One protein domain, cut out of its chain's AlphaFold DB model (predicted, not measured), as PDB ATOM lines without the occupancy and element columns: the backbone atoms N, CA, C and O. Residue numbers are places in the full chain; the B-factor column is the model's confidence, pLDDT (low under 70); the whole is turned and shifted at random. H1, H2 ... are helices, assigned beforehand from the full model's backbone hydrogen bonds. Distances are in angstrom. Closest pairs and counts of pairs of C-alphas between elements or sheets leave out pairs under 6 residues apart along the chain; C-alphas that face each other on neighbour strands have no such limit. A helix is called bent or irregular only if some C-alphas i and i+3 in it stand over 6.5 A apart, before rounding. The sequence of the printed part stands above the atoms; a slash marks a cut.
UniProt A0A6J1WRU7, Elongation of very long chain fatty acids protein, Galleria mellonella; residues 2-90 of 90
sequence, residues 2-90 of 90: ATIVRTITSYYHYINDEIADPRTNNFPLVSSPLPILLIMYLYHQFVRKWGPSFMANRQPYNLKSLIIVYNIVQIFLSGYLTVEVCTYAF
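What this domain is: This is residues 2 to 90 of the 90 residues of the protein "Elongation of very long chain fatty acids protein" of Galleria mellonella (UniProt A0A6J1WRU7). Three helices spread out in a flat, open frame and touch no other helix: H2 and H3, the longest, run nearly opposite ways as the two well-separated sides of a wide, open U whose base is residues 56 to 63, and H1 lies beyond the other end of H2, across the loop of residues 19 to 33. The 89 printed residues hold H1, H2 and H3 in chain order and no named strand: all helix, extended, radius of gyration of the C-alphas 20.3 A, spans 55 by 45 by 17 A.

How they stand to each other: Start at H3, residues 64 to 88, which is apart from both H2, residues 34 to 55, and H1, residues 2 to 18; H1 and H2 are apart too. Near residue 46 you meet a kink of 39 degrees in H2, which is only just irregular: C-alphas 48 and 51 are 6.7 A apart. Each O i to N i+4 pair is within hydrogen-bond range in H1 and H3, and 16 of 18 in H2.

Where its parts are: Find C-alpha 64 at (-38.413, -17.500, -20.390); from there H3 runs 36.4 A to C-alpha 88. H2 measures 29.4 A, and H1, 22.5 A, begins at (-34.051, -35.898, -72.284).

The domain as a whole: The farthest C-alphas, Thr 3 and Ser 65, are 56.5 A apart. Residues 2 to 11 and 55 to 90 stand free. The link H1 to H2 is long; the printed part has no cut. Only residue 90 has pLDDT under 70.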
ATOM      1  N   ALA A   2     -35.475 -36.264 -72.361       84.19
ATOM      2  CA  ALA A   2     -34.051 -35.898 -72.284       84.19
ATOM      3  C   ALA A   2     -33.758 -34.401 -72.526       84.19
ATOM      4  O   ALA A   2     -32.927 -33.824 -71.834       84.19
ATOM      5  N   THR A   3     -34.466 -33.754 -73.457       88.56
ATOM      6  CA  THR A   3     -34.287 -32.320 -73.747       88.56
ATOM      7  C   THR A   3     -34.680 -31.434 -72.567       88.56
ATOM      8  O   THR A   3     -33.931 -30.538 -72.214       88.56
ATOM      9  N   ILE A   4     -35.804 -31.735 -71.907       91.25
ATOM     10  CA  ILE A   4     -36.299 -30.964 -70.755       91.25
ATOM     11  C   ILE A   4     -35.317 -31.068 -69.586       91.25
ATOM     12  O   ILE A   4     -34.957 -30.056 -68.995       91.25
ATOM     13  N   VAL A   5     -34.843 -32.284 -69.290       91.44
ATOM     14  CA  VAL A   5     -33.853 -32.512 -68.227       91.44
ATOM     15  C   VAL A   5     -32.584 -31.711 -68.504       91.44
ATOM     16  O   VAL A   5     -32.120 -30.993 -67.629       91.44
ATOM     17  N   ARG A   6     -32.070 -31.753 -69.740       91.94
ATOM     18  CA  ARG A   6     -30.887 -30.976 -70.132       91.94
ATOM     19  C   ARG A   6     -31.099 -29.474 -69.971       91.94
ATOM     20  O   ARG A   6     -30.237 -28.820 -69.404       91.94
ATOM     21  N   THR A   7     -32.240 -28.939 -70.404       92.25
ATOM     22  CA  THR A   7     -32.547 -27.511 -70.254       92.25
ATOM     23  C   THR A   7     -32.572 -27.082 -68.785       92.25
ATOM     24  O   THR A   7     -31.990 -26.057 -68.446       92.25
ATOM     25  N   ILE A   8     -33.189 -27.877 -67.905       91.25
ATOM     26  CA  ILE A   8     -33.241 -27.589 -66.463       91.25
ATOM     27  C   ILE A   8     -31.841 -27.643 -65.845       91.25
ATOM     28  O   ILE A   8     -31.468 -26.743 -65.097       91.25
ATOM     29  N   THR A   9     -31.056 -28.671 -66.169       90.81
ATOM     30  CA  THR A   9     -29.689 -28.816 -65.656       90.81
ATOM     31  C   THR A   9     -28.793 -27.667 -66.116       90.81
ATOM     32  O   THR A   9     -28.089 -27.086 -65.296       90.81
ATOM     33  N   SER A  10     -28.852 -27.278 -67.392       91.00
ATOM     34  CA  SER A  10     -28.096 -26.129 -67.906       91.00
ATOM     35  C   SER A  10     -28.486 -24.827 -67.210       91.00
ATOM     36  O   SER A  10     -27.618 -24.039 -66.856       91.00
ATOM     37  N   TYR A  11     -29.780 -24.615 -66.962       90.38
ATOM     38  CA  TYR A  11     -30.251 -23.428 -66.250       90.38
ATOM     39  C   TYR A  11     -29.802 -23.404 -64.781       90.38
ATOM     40  O   TYR A  11     -29.435 -22.350 -64.265       90.38
ATOM     41  N   TYR A  12     -29.786 -24.563 -64.116       89.56
ATOM     42  CA  TYR A  12     -29.271 -24.690 -62.754       89.56
ATOM     43  C   TYR A  12     -27.789 -24.298 -62.672       89.56
ATOM     44  O   TYR A  12     -27.434 -23.462 -61.845       89.56
ATOM     45  N   HIS A  13     -26.947 -24.852 -63.550       89.94
ATOM     46  CA  HIS A  13     -25.515 -24.533 -63.579       89.94
ATOM     47  C   HIS A  13     -25.257 -23.062 -63.911       89.94
ATOM     48  O   HIS A  13     -24.434 -22.420 -63.262       89.94
ATOM     49  N   TYR A  14     -26.022 -22.491 -64.842       90.44
ATOM     50  CA  TYR A  14     -25.921 -21.073 -65.170       90.44
ATOM     51  C   TYR A  14     -26.146 -20.177 -63.940       90.44
ATOM     52  O   TYR A  14     -25.369 -19.263 -63.686       90.44
ATOM     53  N   ILE A  15     -27.182 -20.455 -63.139       87.94
ATOM     54  CA  ILE A  15     -27.506 -19.626 -61.968       87.94
ATOM     55  C   ILE A  15     -26.565 -19.883 -60.789       87.94
ATOM     56  O   ILE A  15     -26.171 -18.944 -60.102       87.94
ATOM     57  N   ASN A  16     -26.259 -21.146 -60.510       87.50
ATOM     58  CA  ASN A  16     -25.567 -21.523 -59.283       87.50
ATOM     59  C   ASN A  16     -24.041 -21.470 -59.410       87.50
ATOM     60  O   ASN A  16     -23.364 -21.279 -58.405       87.50
ATOM     61  N   ASP A  17     -23.511 -21.630 -60.623       84.75
ATOM     62  CA  ASP A  17     -22.074 -21.775 -60.840       84.75
ATOM     63  C   ASP A  17     -21.509 -20.633 -61.703       84.75
ATOM     64  O   ASP A  17     -20.455 -20.096 -61.373       84.75
ATOM     65  N   GLU A  18     -22.198 -20.221 -62.778       86.38
ATOM     66  CA  GLU A  18     -21.653 -19.224 -63.721       86.38
ATOM     67  C   GLU A  18     -21.829 -17.768 -63.263       86.38
ATOM     68  O   GLU A  18     -20.917 -16.961 -63.434       86.38
ATOM     69  N   ILE A  19     -22.980 -17.417 -62.678       89.00
ATOM     70  CA  ILE A  19     -23.260 -16.042 -62.208       89.00
ATOM     71  C   ILE A  19     -23.035 -15.845 -60.701       89.00
ATOM     72  O   ILE A  19     -23.233 -14.741 -60.190       89.00
ATOM     73  N   ALA A  20     -22.672 -16.901 -59.973       87.12
ATOM     74  CA  ALA A  20     -22.473 -16.841 -58.529       87.12
ATOM     75  C   ALA A  20     -21.191 -16.076 -58.159       87.12
ATOM     76  O   ALA A  20     -20.166 -16.191 -58.831       87.12
ATOM     77  N   ASP A  21     -21.222 -15.315 -57.058       89.44
ATOM     78  CA  ASP A  21     -20.035 -14.604 -56.574       89.44
ATOM     79  C   ASP A  21     -19.016 -15.604 -55.985       89.44
ATOM     80  O   ASP A  21     -19.282 -16.205 -54.930       89.44
ATOM     81  N   PRO A  22     -17.819 -15.754 -56.594       87.69
ATOM     82  CA  PRO A  22     -16.806 -16.705 -56.146       87.69
ATOM     83  C   PRO A  22     -16.326 -16.453 -54.711       87.69
ATOM     84  O   PRO A  22     -15.860 -17.384 -54.053       87.69
ATOM     85  N   ARG A  23     -16.465 -15.227 -54.185       89.69
ATOM     86  CA  ARG A  23     -16.067 -14.875 -52.810       89.69
ATOM     87  C   ARG A  23     -16.918 -15.576 -51.754       89.69
ATOM     88  O   ARG A  23     -16.446 -15.799 -50.643       89.69
ATOM     89  N   THR A  24     -18.158 -15.916 -52.098       89.31
ATOM     90  CA  THR A  24     -19.150 -16.478 -51.166       89.31
ATOM     91  C   THR A  24     -19.382 -17.975 -51.350       89.31
ATOM     92  O   THR A  24     -20.025 -18.601 -50.515       89.31
ATOM     93  N   ASN A  25     -18.817 -18.582 -52.397       84.44
ATOM     94  CA  ASN A  25     -19.133 -19.961 -52.783       84.44
ATOM     95  C   ASN A  25     -18.725 -21.012 -51.726       84.44
ATOM     96  O   ASN A  25     -19.355 -22.060 -51.585       84.44
ATOM     97  N   ASN A  26     -17.704 -20.705 -50.921       87.56
ATOM     98  CA  ASN A  26     -17.250 -21.567 -49.824       87.56
ATOM     99  C   ASN A  26     -18.083 -21.411 -48.542       87.56
ATOM    100  O   ASN A  26     -17.808 -22.085 -47.546       87.56
ATOM    101  N   PHE A  27     -19.056 -20.498 -48.518       89.62
ATOM    102  CA  PHE A  27     -19.872 -20.290 -47.333       89.62
ATOM    103  C   PHE A  27     -20.830 -21.466 -47.136       89.62
ATOM    104  O   PHE A  27     -21.421 -21.973 -48.097       89.62
ATOM    105  N   PRO A  28     -21.023 -21.904 -45.881       86.94
ATOM    106  CA  PRO A  28     -21.958 -22.975 -45.593       86.94
ATOM    107  C   PRO A  28     -23.358 -22.572 -46.065       86.94
ATOM    108  O   PRO A  28     -23.785 -21.439 -45.860       86.94
ATOM    109  N   LEU A  29     -24.076 -23.522 -46.671       87.31
ATOM    110  CA  LEU A  29     -25.431 -23.357 -47.222       87.31
ATOM    111  C   LEU A  29     -25.545 -22.481 -48.484       87.31
ATOM    112  O   LEU A  29     -26.642 -22.391 -49.024       87.31
ATOM    113  N   VAL A  30     -24.456 -21.884 -48.980       87.75
ATOM    114  CA  VAL A  30     -24.488 -21.002 -50.163       87.75
ATOM    115  C   VAL A  30     -24.179 -21.752 -51.462       87.75
ATOM    116  O   VAL A  30     -24.713 -21.396 -52.505       87.75
ATOM    117  N   SER A  31     -23.397 -22.837 -51.409       82.06
ATOM    118  CA  SER A  31     -22.938 -23.564 -52.607       82.06
ATOM    119  C   SER A  31     -24.056 -24.243 -53.414       82.06
ATOM    120  O   SER A  31     -23.865 -24.601 -54.572       82.06
ATOM    121  N   SER A  32     -25.217 -24.489 -52.806       86.00
ATOM    122  CA  SER A  32     -26.407 -24.992 -53.495       86.00
ATOM    123  C   SER A  32     -27.654 -24.506 -52.760       86.00
ATOM    124  O   SER A  32     -27.637 -24.437 -51.531       86.00
ATOM    125  N   PRO A  33     -28.769 -24.237 -53.458       86.12
ATOM    126  CA  PRO A  33     -30.036 -23.887 -52.816       86.12
ATOM    127  C   PRO A  33     -30.729 -25.089 -52.153       86.12
ATOM    128  O   PRO A  33     -31.592 -24.913 -51.290       86.12
ATOM    129  N   LEU A  34     -30.376 -26.322 -52.539       89.62
ATOM    130  CA  LEU A  34     -31.058 -27.538 -52.075       89.62
ATOM    131  C   LEU A  34     -31.009 -27.736 -50.547       89.62
ATOM    132  O   LEU A  34     -32.058 -28.038 -49.971       89.62
ATOM    133  N   PRO A  35     -29.867 -27.546 -49.855       91.00
ATOM    134  CA  PRO A  35     -29.800 -27.646 -48.399       91.00
ATOM    135  C   PRO A  35     -30.738 -26.663 -47.690       91.00
ATOM    136  O   PRO A  35     -31.424 -27.053 -46.746       91.00
ATOM    137  N   ILE A  36     -30.826 -25.413 -48.159       92.94
ATOM    138  CA  ILE A  36     -31.715 -24.398 -47.570       92.94
ATOM    139  C   ILE A  36     -33.179 -24.805 -47.750       92.94
ATOM    140  O   ILE A  36     -33.946 -24.785 -46.786       92.94
ATOM    141  N   LEU A  37     -33.563 -25.224 -48.960       94.06
ATOM    142  CA  LEU A  37     -34.928 -25.671 -49.250       94.06
ATOM    143  C   LEU A  37     -35.331 -26.869 -48.383       94.06
ATOM    144  O   LEU A  37     -36.447 -26.911 -47.862       94.06
ATOM    145  N   LEU A  38     -34.412 -27.815 -48.182       95.12
ATOM    146  CA  LEU A  38     -34.635 -28.960 -47.307       95.12
ATOM    147  C   LEU A  38     -34.845 -28.523 -45.852       95.12
ATOM    148  O   LEU A  38     -35.811 -28.955 -45.223       95.12
ATOM    149  N   ILE A  39     -33.988 -27.640 -45.326       96.50
ATOM    150  CA  ILE A  39     -34.116 -27.113 -43.959       96.50
ATOM    151  C   ILE A  39     -35.458 -26.395 -43.787       96.50
ATOM    152  O   ILE A  39     -36.161 -26.647 -42.811       96.50
ATOM    153  N   MET A  40     -35.850 -25.548 -44.741       96.44
ATOM    154  CA  MET A  40     -37.128 -24.830 -44.707       96.44
ATOM    155  C   MET A  40     -38.323 -25.787 -44.704       96.44
ATOM    156  O   MET A  40     -39.240 -25.629 -43.895       96.44
ATOM    157  N   TYR A  41     -38.306 -26.800 -45.574       97.31
ATOM    158  CA  TYR A  41     -39.358 -27.809 -45.636       97.31
ATOM    159  C   TYR A  41     -39.484 -28.578 -44.314       97.31
ATOM    160  O   TYR A  41     -40.583 -28.699 -43.763       97.31
ATOM    161  N   LEU A  42     -38.357 -29.052 -43.774       97.75
ATOM    162  CA  LEU A  42     -38.315 -29.783 -42.508       97.75
ATOM    163  C   LEU A  42     -38.762 -28.911 -41.334       97.75
ATOM    164  O   LEU A  42     -39.580 -29.353 -40.528       97.75
ATOM    165  N   TYR A  43     -38.289 -27.667 -41.260       97.50
ATOM    166  CA  TYR A  43     -38.695 -26.705 -40.238       97.50
ATOM    167  C   TYR A  43     -40.207 -26.462 -40.270       97.50
ATOM    168  O   TYR A  43     -40.883 -26.542 -39.245       97.50
ATOM    169  N   HIS A  44     -40.765 -26.230 -41.457       97.75
ATOM    170  CA  HIS A  44     -42.192 -25.996 -41.627       97.75
ATOM    171  C   HIS A  44     -43.032 -27.212 -41.204       97.75
ATOM    172  O   HIS A  44     -44.035 -27.072 -40.495       97.75
ATOM    173  N   GLN A  45     -42.611 -28.415 -41.597       97.44
ATOM    174  CA  GLN A  45     -43.254 -29.660 -41.186       97.44
ATOM    175  C   GLN A  45     -43.156 -29.876 -39.667       97.44
ATOM    176  O   GLN A  45     -44.133 -30.291 -39.031       97.44
ATOM    177  N   PHE A  46     -42.005 -29.546 -39.078       97.81
ATOM    178  CA  PHE A  46     -41.778 -29.621 -37.643       97.81
ATOM    179  C   PHE A  46     -42.717 -28.686 -36.880       97.81
ATOM    180  O   PHE A  46     -43.476 -29.151 -36.038       97.81
ATOM    181  N   VAL A  47     -42.754 -27.396 -37.212       97.00
ATOM    182  CA  VAL A  47     -43.564 -26.412 -36.475       97.00
ATOM    183  C   VAL A  47     -45.067 -26.658 -36.631       97.00
ATOM    184  O   VAL A  47     -45.818 -26.456 -35.681       97.00
ATOM    185  N   ARG A  48     -45.533 -27.109 -37.804       96.19
ATOM    186  CA  ARG A  48     -46.978 -27.253 -38.066       96.19
ATOM    187  C   ARG A  48     -47.572 -28.589 -37.654       96.19
ATOM    188  O   ARG A  48     -48.749 -28.628 -37.311       96.19
ATOM    189  N   LYS A  49     -46.816 -29.684 -37.758       95.25
ATOM    190  CA  LYS A  49     -47.352 -31.035 -37.532       95.25
ATOM    191  C   LYS A  49     -46.625 -31.756 -36.410       95.25
ATOM    192  O   LYS A  49     -47.260 -32.133 -35.430       95.25
ATOM    193  N   TRP A  50     -45.312 -31.945 -36.536       96.81
ATOM    194  CA  TRP A  50     -44.579 -32.813 -35.607       96.81
ATOM    195  C   TRP A  50     -44.466 -32.220 -34.200       96.81
ATOM    196  O   TRP A  50     -44.728 -32.919 -33.228       96.81
ATOM    197  N   GLY A  51     -44.158 -30.931 -34.083       95.88
ATOM    198  CA  GLY A  51     -44.055 -30.203 -32.821       95.88
ATOM    199  C   GLY A  51     -45.372 -30.188 -32.039       95.88
ATOM    200  O   GLY A  51     -45.390 -30.680 -30.910       95.88
ATOM    201  N   PRO A  52     -46.492 -29.713 -32.623       96.00
ATOM    202  CA  PRO A  52     -47.790 -29.719 -31.949       96.00
ATOM    203  C   PRO A  52     -48.264 -31.127 -31.579       96.00
ATOM    204  O   PRO A  52     -48.735 -31.338 -30.465       96.00
ATOM    205  N   SER A  53     -48.082 -32.112 -32.467       96.00
ATOM    206  CA  SER A  53     -48.438 -33.508 -32.179       96.00
ATOM    207  C   SER A  53     -47.620 -34.086 -31.020       96.00
ATOM    208  O   SER A  53     -48.175 -34.768 -30.161       96.00
ATOM    209  N   PHE A  54     -46.325 -33.775 -30.947       94.75
ATOM    210  CA  PHE A  54     -45.451 -34.194 -29.852       94.75
ATOM    211  C   PHE A  54     -45.789 -33.510 -28.518       94.75
ATOM    212  O   PHE A  54     -45.680 -34.129 -27.456       94.75
ATOM    213  N   MET A  55     -46.206 -32.241 -28.563       95.75
ATOM    214  CA  MET A  55     -46.599 -31.464 -27.383       95.75
ATOM    215  C   MET A  55     -48.054 -31.691 -26.950       95.75
ATOM    216  O   MET A  55     -48.417 -31.245 -25.869       95.75
ATOM    217  N   ALA A  56     -48.872 -32.412 -27.727       95.44
ATOM    218  CA  ALA A  56     -50.310 -32.555 -27.478       95.44
ATOM    219  C   ALA A  56     -50.658 -33.056 -26.063       95.44
ATOM    220  O   ALA A  56     -51.652 -32.628 -25.488       95.44
ATOM    221  N   ASN A  57     -49.818 -33.920 -25.486       95.12
ATOM    222  CA  ASN A  57     -50.008 -34.488 -24.148       95.12
ATOM    223  C   ASN A  57     -48.963 -33.992 -23.132       95.12
ATOM    224  O   ASN A  57     -48.692 -34.669 -22.140       95.12
ATOM    225  N   ARG A  58     -48.305 -32.854 -23.395       94.69
ATOM    226  CA  ARG A  58     -47.227 -32.309 -22.555       94.69
ATOM    227  C   ARG A  58     -47.537 -30.869 -22.165       94.69
ATOM    228  O   ARG A  58     -48.072 -30.103 -22.957       94.69
ATOM    229  N   GLN A  59     -47.164 -30.485 -20.947       93.81
ATOM    230  CA  GLN A  59     -47.243 -29.086 -20.532       93.81
ATOM    231  C   GLN A  59     -46.206 -28.234 -21.287       93.81
ATOM    232  O   GLN A  59     -45.135 -28.743 -21.636       93.81
ATOM    233  N   PRO A  60     -46.500 -26.947 -21.543       93.38
ATOM    234  CA  PRO A  60     -45.568 -26.051 -22.213       93.38
ATOM    235  C   PRO A  60     -44.291 -25.864 -21.386       93.38
ATOM    236  O   PRO A  60     -44.332 -25.701 -20.166       93.38
ATOM    237  N   TYR A  61     -43.144 -25.852 -22.062       93.88
ATOM    238  CA  TYR A  61     -41.855 -25.619 -21.417       93.88
ATOM    239  C   TYR A  61     -41.718 -24.158 -20.969       93.88
ATOM    240  O   TYR A  61     -42.037 -23.232 -21.717       93.88
ATOM    241  N   ASN A  62     -41.168 -23.933 -19.772       95.19
ATOM    242  CA  ASN A  62     -40.794 -22.590 -19.338       95.19
ATOM    243  C   ASN A  62     -39.446 -22.194 -19.958       95.19
ATOM    244  O   ASN A  62     -38.382 -22.491 -19.419       95.19
ATOM    245  N   LEU A  63     -39.505 -21.518 -21.104       95.94
ATOM    246  CA  LEU A  63     -38.329 -21.080 -21.862       95.94
ATOM    247  C   LEU A  63     -37.954 -19.614 -21.602       95.94
ATOM    248  O   LEU A  63     -37.114 -19.071 -22.313       95.94
ATOM    249  N   LYS A  64     -38.550 -18.953 -20.596       96.25
ATOM    250  CA  LYS A  64     -38.413 -17.500 -20.390       96.25
ATOM    251  C   LYS A  64     -36.952 -17.047 -20.324       96.25
ATOM    252  O   LYS A  64     -36.561 -16.154 -21.069       96.25
ATOM    253  N   SER A  65     -36.141 -17.676 -19.474       96.00
ATOM    254  CA  SER A  65     -34.725 -17.312 -19.321       96.00
ATOM    255  C   SER A  65     -33.920 -17.570 -20.595       96.00
ATOM    256  O   SER A  65     -33.090 -16.748 -20.970       96.00
ATOM    257  N   LEU A  66     -34.204 -18.670 -21.298       97.19
ATOM    258  CA  LEU A  66     -33.540 -19.014 -22.556       97.19
ATOM    259  C   LEU A  66     -33.858 -17.989 -23.654       97.19
ATOM    260  O   LEU A  66     -32.953 -17.539 -24.349       97.19
ATOM    261  N   ILE A  67     -35.121 -17.567 -23.763       97.69
ATOM    262  CA  ILE A  67     -35.558 -16.547 -24.726       97.69
ATOM    263  C   ILE A  67     -34.909 -15.191 -24.423       97.69
ATOM    264  O   ILE A  67     -34.502 -14.488 -25.347       97.69
ATOM    265  N   ILE A  68     -34.772 -14.818 -23.146       97.94
ATOM    266  CA  ILE A  68     -34.090 -13.573 -22.757       97.94
ATOM    267  C   ILE A  68     -32.628 -13.595 -23.218       97.94
ATOM    268  O   ILE A  68     -32.189 -12.654 -23.875       97.94
ATOM    269  N   VAL A  69     -31.892 -14.674 -22.929       98.12
ATOM    270  CA  VAL A  69     -30.489 -14.818 -23.354       98.12
ATOM    271  C   VAL A  69     -30.374 -14.782 -24.879       98.12
ATOM    272  O   VAL A  69     -29.539 -14.055 -25.412       98.12
ATOM    273  N   TYR A  70     -31.249 -15.504 -25.580       97.69
ATOM    274  CA  TYR A  70     -31.298 -15.514 -27.041       97.69
ATOM    275  C   TYR A  70     -31.485 -14.103 -27.622       97.69
ATOM    276  O   TYR A  70     -30.720 -13.687 -28.490       97.69
ATOM    277  N   ASN A  71     -32.444 -13.330 -27.102       98.06
ATOM    278  CA  ASN A  71     -32.706 -11.973 -27.582       98.06
ATOM    279  C   ASN A  71     -31.534 -11.020 -27.318       98.06
ATOM    280  O   ASN A  71     -31.223 -10.193 -28.170       98.06
ATOM    281  N   ILE A  72     -30.860 -11.139 -26.171       98.25
ATOM    282  CA  ILE A  72     -29.669 -10.334 -25.868       98.25
ATOM    283  C   ILE A  72     -28.567 -10.609 -26.898       98.25
ATOM    284  O   ILE A  72     -28.027  -9.672 -27.483       98.25
ATOM    285  N   VAL A  73     -28.275 -11.884 -27.174       98.19
ATOM    286  CA  VAL A  73     -27.303 -12.276 -28.207       98.19
ATOM    287  C   VAL A  73     -27.718 -11.736 -29.578       98.19
ATOM    288  O   VAL A  73     -26.886 -11.187 -30.301       98.19
ATOM    289  N   GLN A  74     -29.006 -11.824 -29.919       97.88
ATOM    290  CA  GLN A  74     -29.529 -11.311 -31.183       97.88
ATOM    291  C   GLN A  74     -29.336  -9.791 -31.322       97.88
ATOM    292  O   GLN A  74     -28.973  -9.332 -32.406       97.88
ATOM    293  N   ILE A  75     -29.529  -9.008 -30.251       98.19
ATOM    294  CA  ILE A  75     -29.301  -7.551 -30.255       98.19
ATOM    295  C   ILE A  75     -27.834  -7.238 -30.558       98.19
ATOM    296  O   ILE A  75     -27.558  -6.415 -31.429       98.19
ATOM    297  N   PHE A  76     -26.893  -7.918 -29.895       98.19
ATOM    298  CA  PHE A  76     -25.464  -7.705 -30.139       98.19
ATOM    299  C   PHE A  76     -25.055  -8.063 -31.571       98.19
ATOM    300  O   PHE A  76     -24.362  -7.277 -32.215       98.19
ATOM    301  N   LEU A  77     -25.521  -9.201 -32.096       97.62
ATOM    302  CA  LEU A  77     -25.243  -9.606 -33.479       97.62
ATOM    303  C   LEU A  77     -25.825  -8.617 -34.493       97.62
ATOM    304  O   LEU A  77     -25.145  -8.237 -35.443       97.62
ATOM    305  N   SER A  78     -27.057  -8.156 -34.275       97.25
ATOM    306  CA  SER A  78     -27.708  -7.171 -35.150       97.25
ATOM    307  C   SER A  78     -26.978  -5.827 -35.117       97.25
ATOM    308  O   SER A  78     -26.784  -5.200 -36.158       97.25
ATOM    309  N   GLY A  79     -26.527  -5.404 -33.932       97.56
ATOM    310  CA  GLY A  79     -25.709  -4.207 -33.758       97.56
ATOM    311  C   GLY A  79     -24.378  -4.310 -34.502       97.56
ATOM    312  O   GLY A  79     -24.042  -3.409 -35.264       97.56
ATOM    313  N   TYR A  80     -23.667  -5.431 -34.352       96.81
ATOM    314  CA  TYR A  80     -22.420  -5.698 -35.072       96.81
ATOM    315  C   TYR A  80     -22.611  -5.636 -36.592       96.81
ATOM    316  O   TYR A  80     -21.911  -4.888 -37.268       96.81
ATOM    317  N   LEU A  81     -23.610  -6.354 -37.120       95.62
ATOM    318  CA  LEU A  81     -23.917  -6.343 -38.552       95.62
ATOM    319  C   LEU A  81     -24.255  -4.934 -39.051       95.62
ATOM    320  O   LEU A  81     -23.837  -4.557 -40.140       95.62
ATOM    321  N   THR A  82     -24.971  -4.140 -38.252       96.06
ATOM    322  CA  THR A  82     -25.300  -2.753 -38.608       96.06
ATOM    323  C   THR A  82     -24.044  -1.885 -38.703       96.06
ATOM    324  O   THR A  82     -23.914  -1.118 -39.651       96.06
ATOM    325  N   VAL A  83     -23.105  -2.010 -37.761       96.56
ATOM    326  CA  VAL A  83     -21.843  -1.248 -37.781       96.56
ATOM    327  C   VAL A  83     -20.973  -1.647 -38.969       96.56
ATOM    328  O   VAL A  83     -20.470  -0.768 -39.665       96.56
ATOM    329  N   GLU A  84     -20.831  -2.947 -39.231       94.88
ATOM    330  CA  GLU A  84     -20.096  -3.458 -40.392       94.88
ATOM    331  C   GLU A  84     -20.696  -2.911 -41.690       94.88
ATOM    332  O   GLU A  84     -19.996  -2.289 -42.486       94.88
ATOM    333  N   VAL A  85     -22.013  -3.050 -41.874       94.56
ATOM    334  CA  VAL A  85     -22.695  -2.539 -43.069       94.56
ATOM    335  C   VAL A  85     -22.507  -1.028 -43.200       94.56
ATOM    336  O   VAL A  85     -22.133  -0.577 -44.273       94.56
ATOM    337  N   CYS A  86     -22.683  -0.240 -42.136       93.75
ATOM    338  CA  CYS A  86     -22.472   1.211 -42.189       93.75
ATOM    339  C   CYS A  86     -21.014   1.609 -42.470       93.75
ATOM    340  O   CYS A  86     -20.784   2.662 -43.048       93.75
ATOM    341  N   THR A  87     -20.032   0.803 -42.071       94.00
ATOM    342  CA  THR A  87     -18.608   1.119 -42.274       94.00
ATOM    343  C   THR A  87     -18.138   0.783 -43.689       94.00
ATOM    344  O   THR A  87     -17.266   1.461 -44.214       94.00
ATOM    345  N   TYR A  88     -18.700  -0.259 -44.310       87.94
ATOM    346  CA  TYR A  88     -18.346  -0.666 -45.676       87.94
ATOM    347  C   TYR A  88     -19.287  -0.108 -46.756       87.94
ATOM    348  O   TYR A  88     -18.960  -0.198 -47.940       87.94
ATOM    349  N   ALA A  89     -20.457   0.423 -46.385       78.50
ATOM    350  CA  ALA A  89     -21.426   1.003 -47.320       78.50
ATOM    351  C   ALA A  89     -21.258   2.518 -47.555       78.50
ATOM    352  O   ALA A  89     -21.894   3.039 -48.472       78.50
ATOM    353  N   PHE A  90     -20.430   3.208 -46.763       61.25
ATOM    354  CA  PHE A  90     -20.117   4.640 -46.881       61.25
ATOM    355  C   PHE A  90     -18.604   4.857 -46.918       61.25
ATOM    356  O   PHE A  90     -18.179   5.826 -47.588       61.25
TER     357      PHE A  90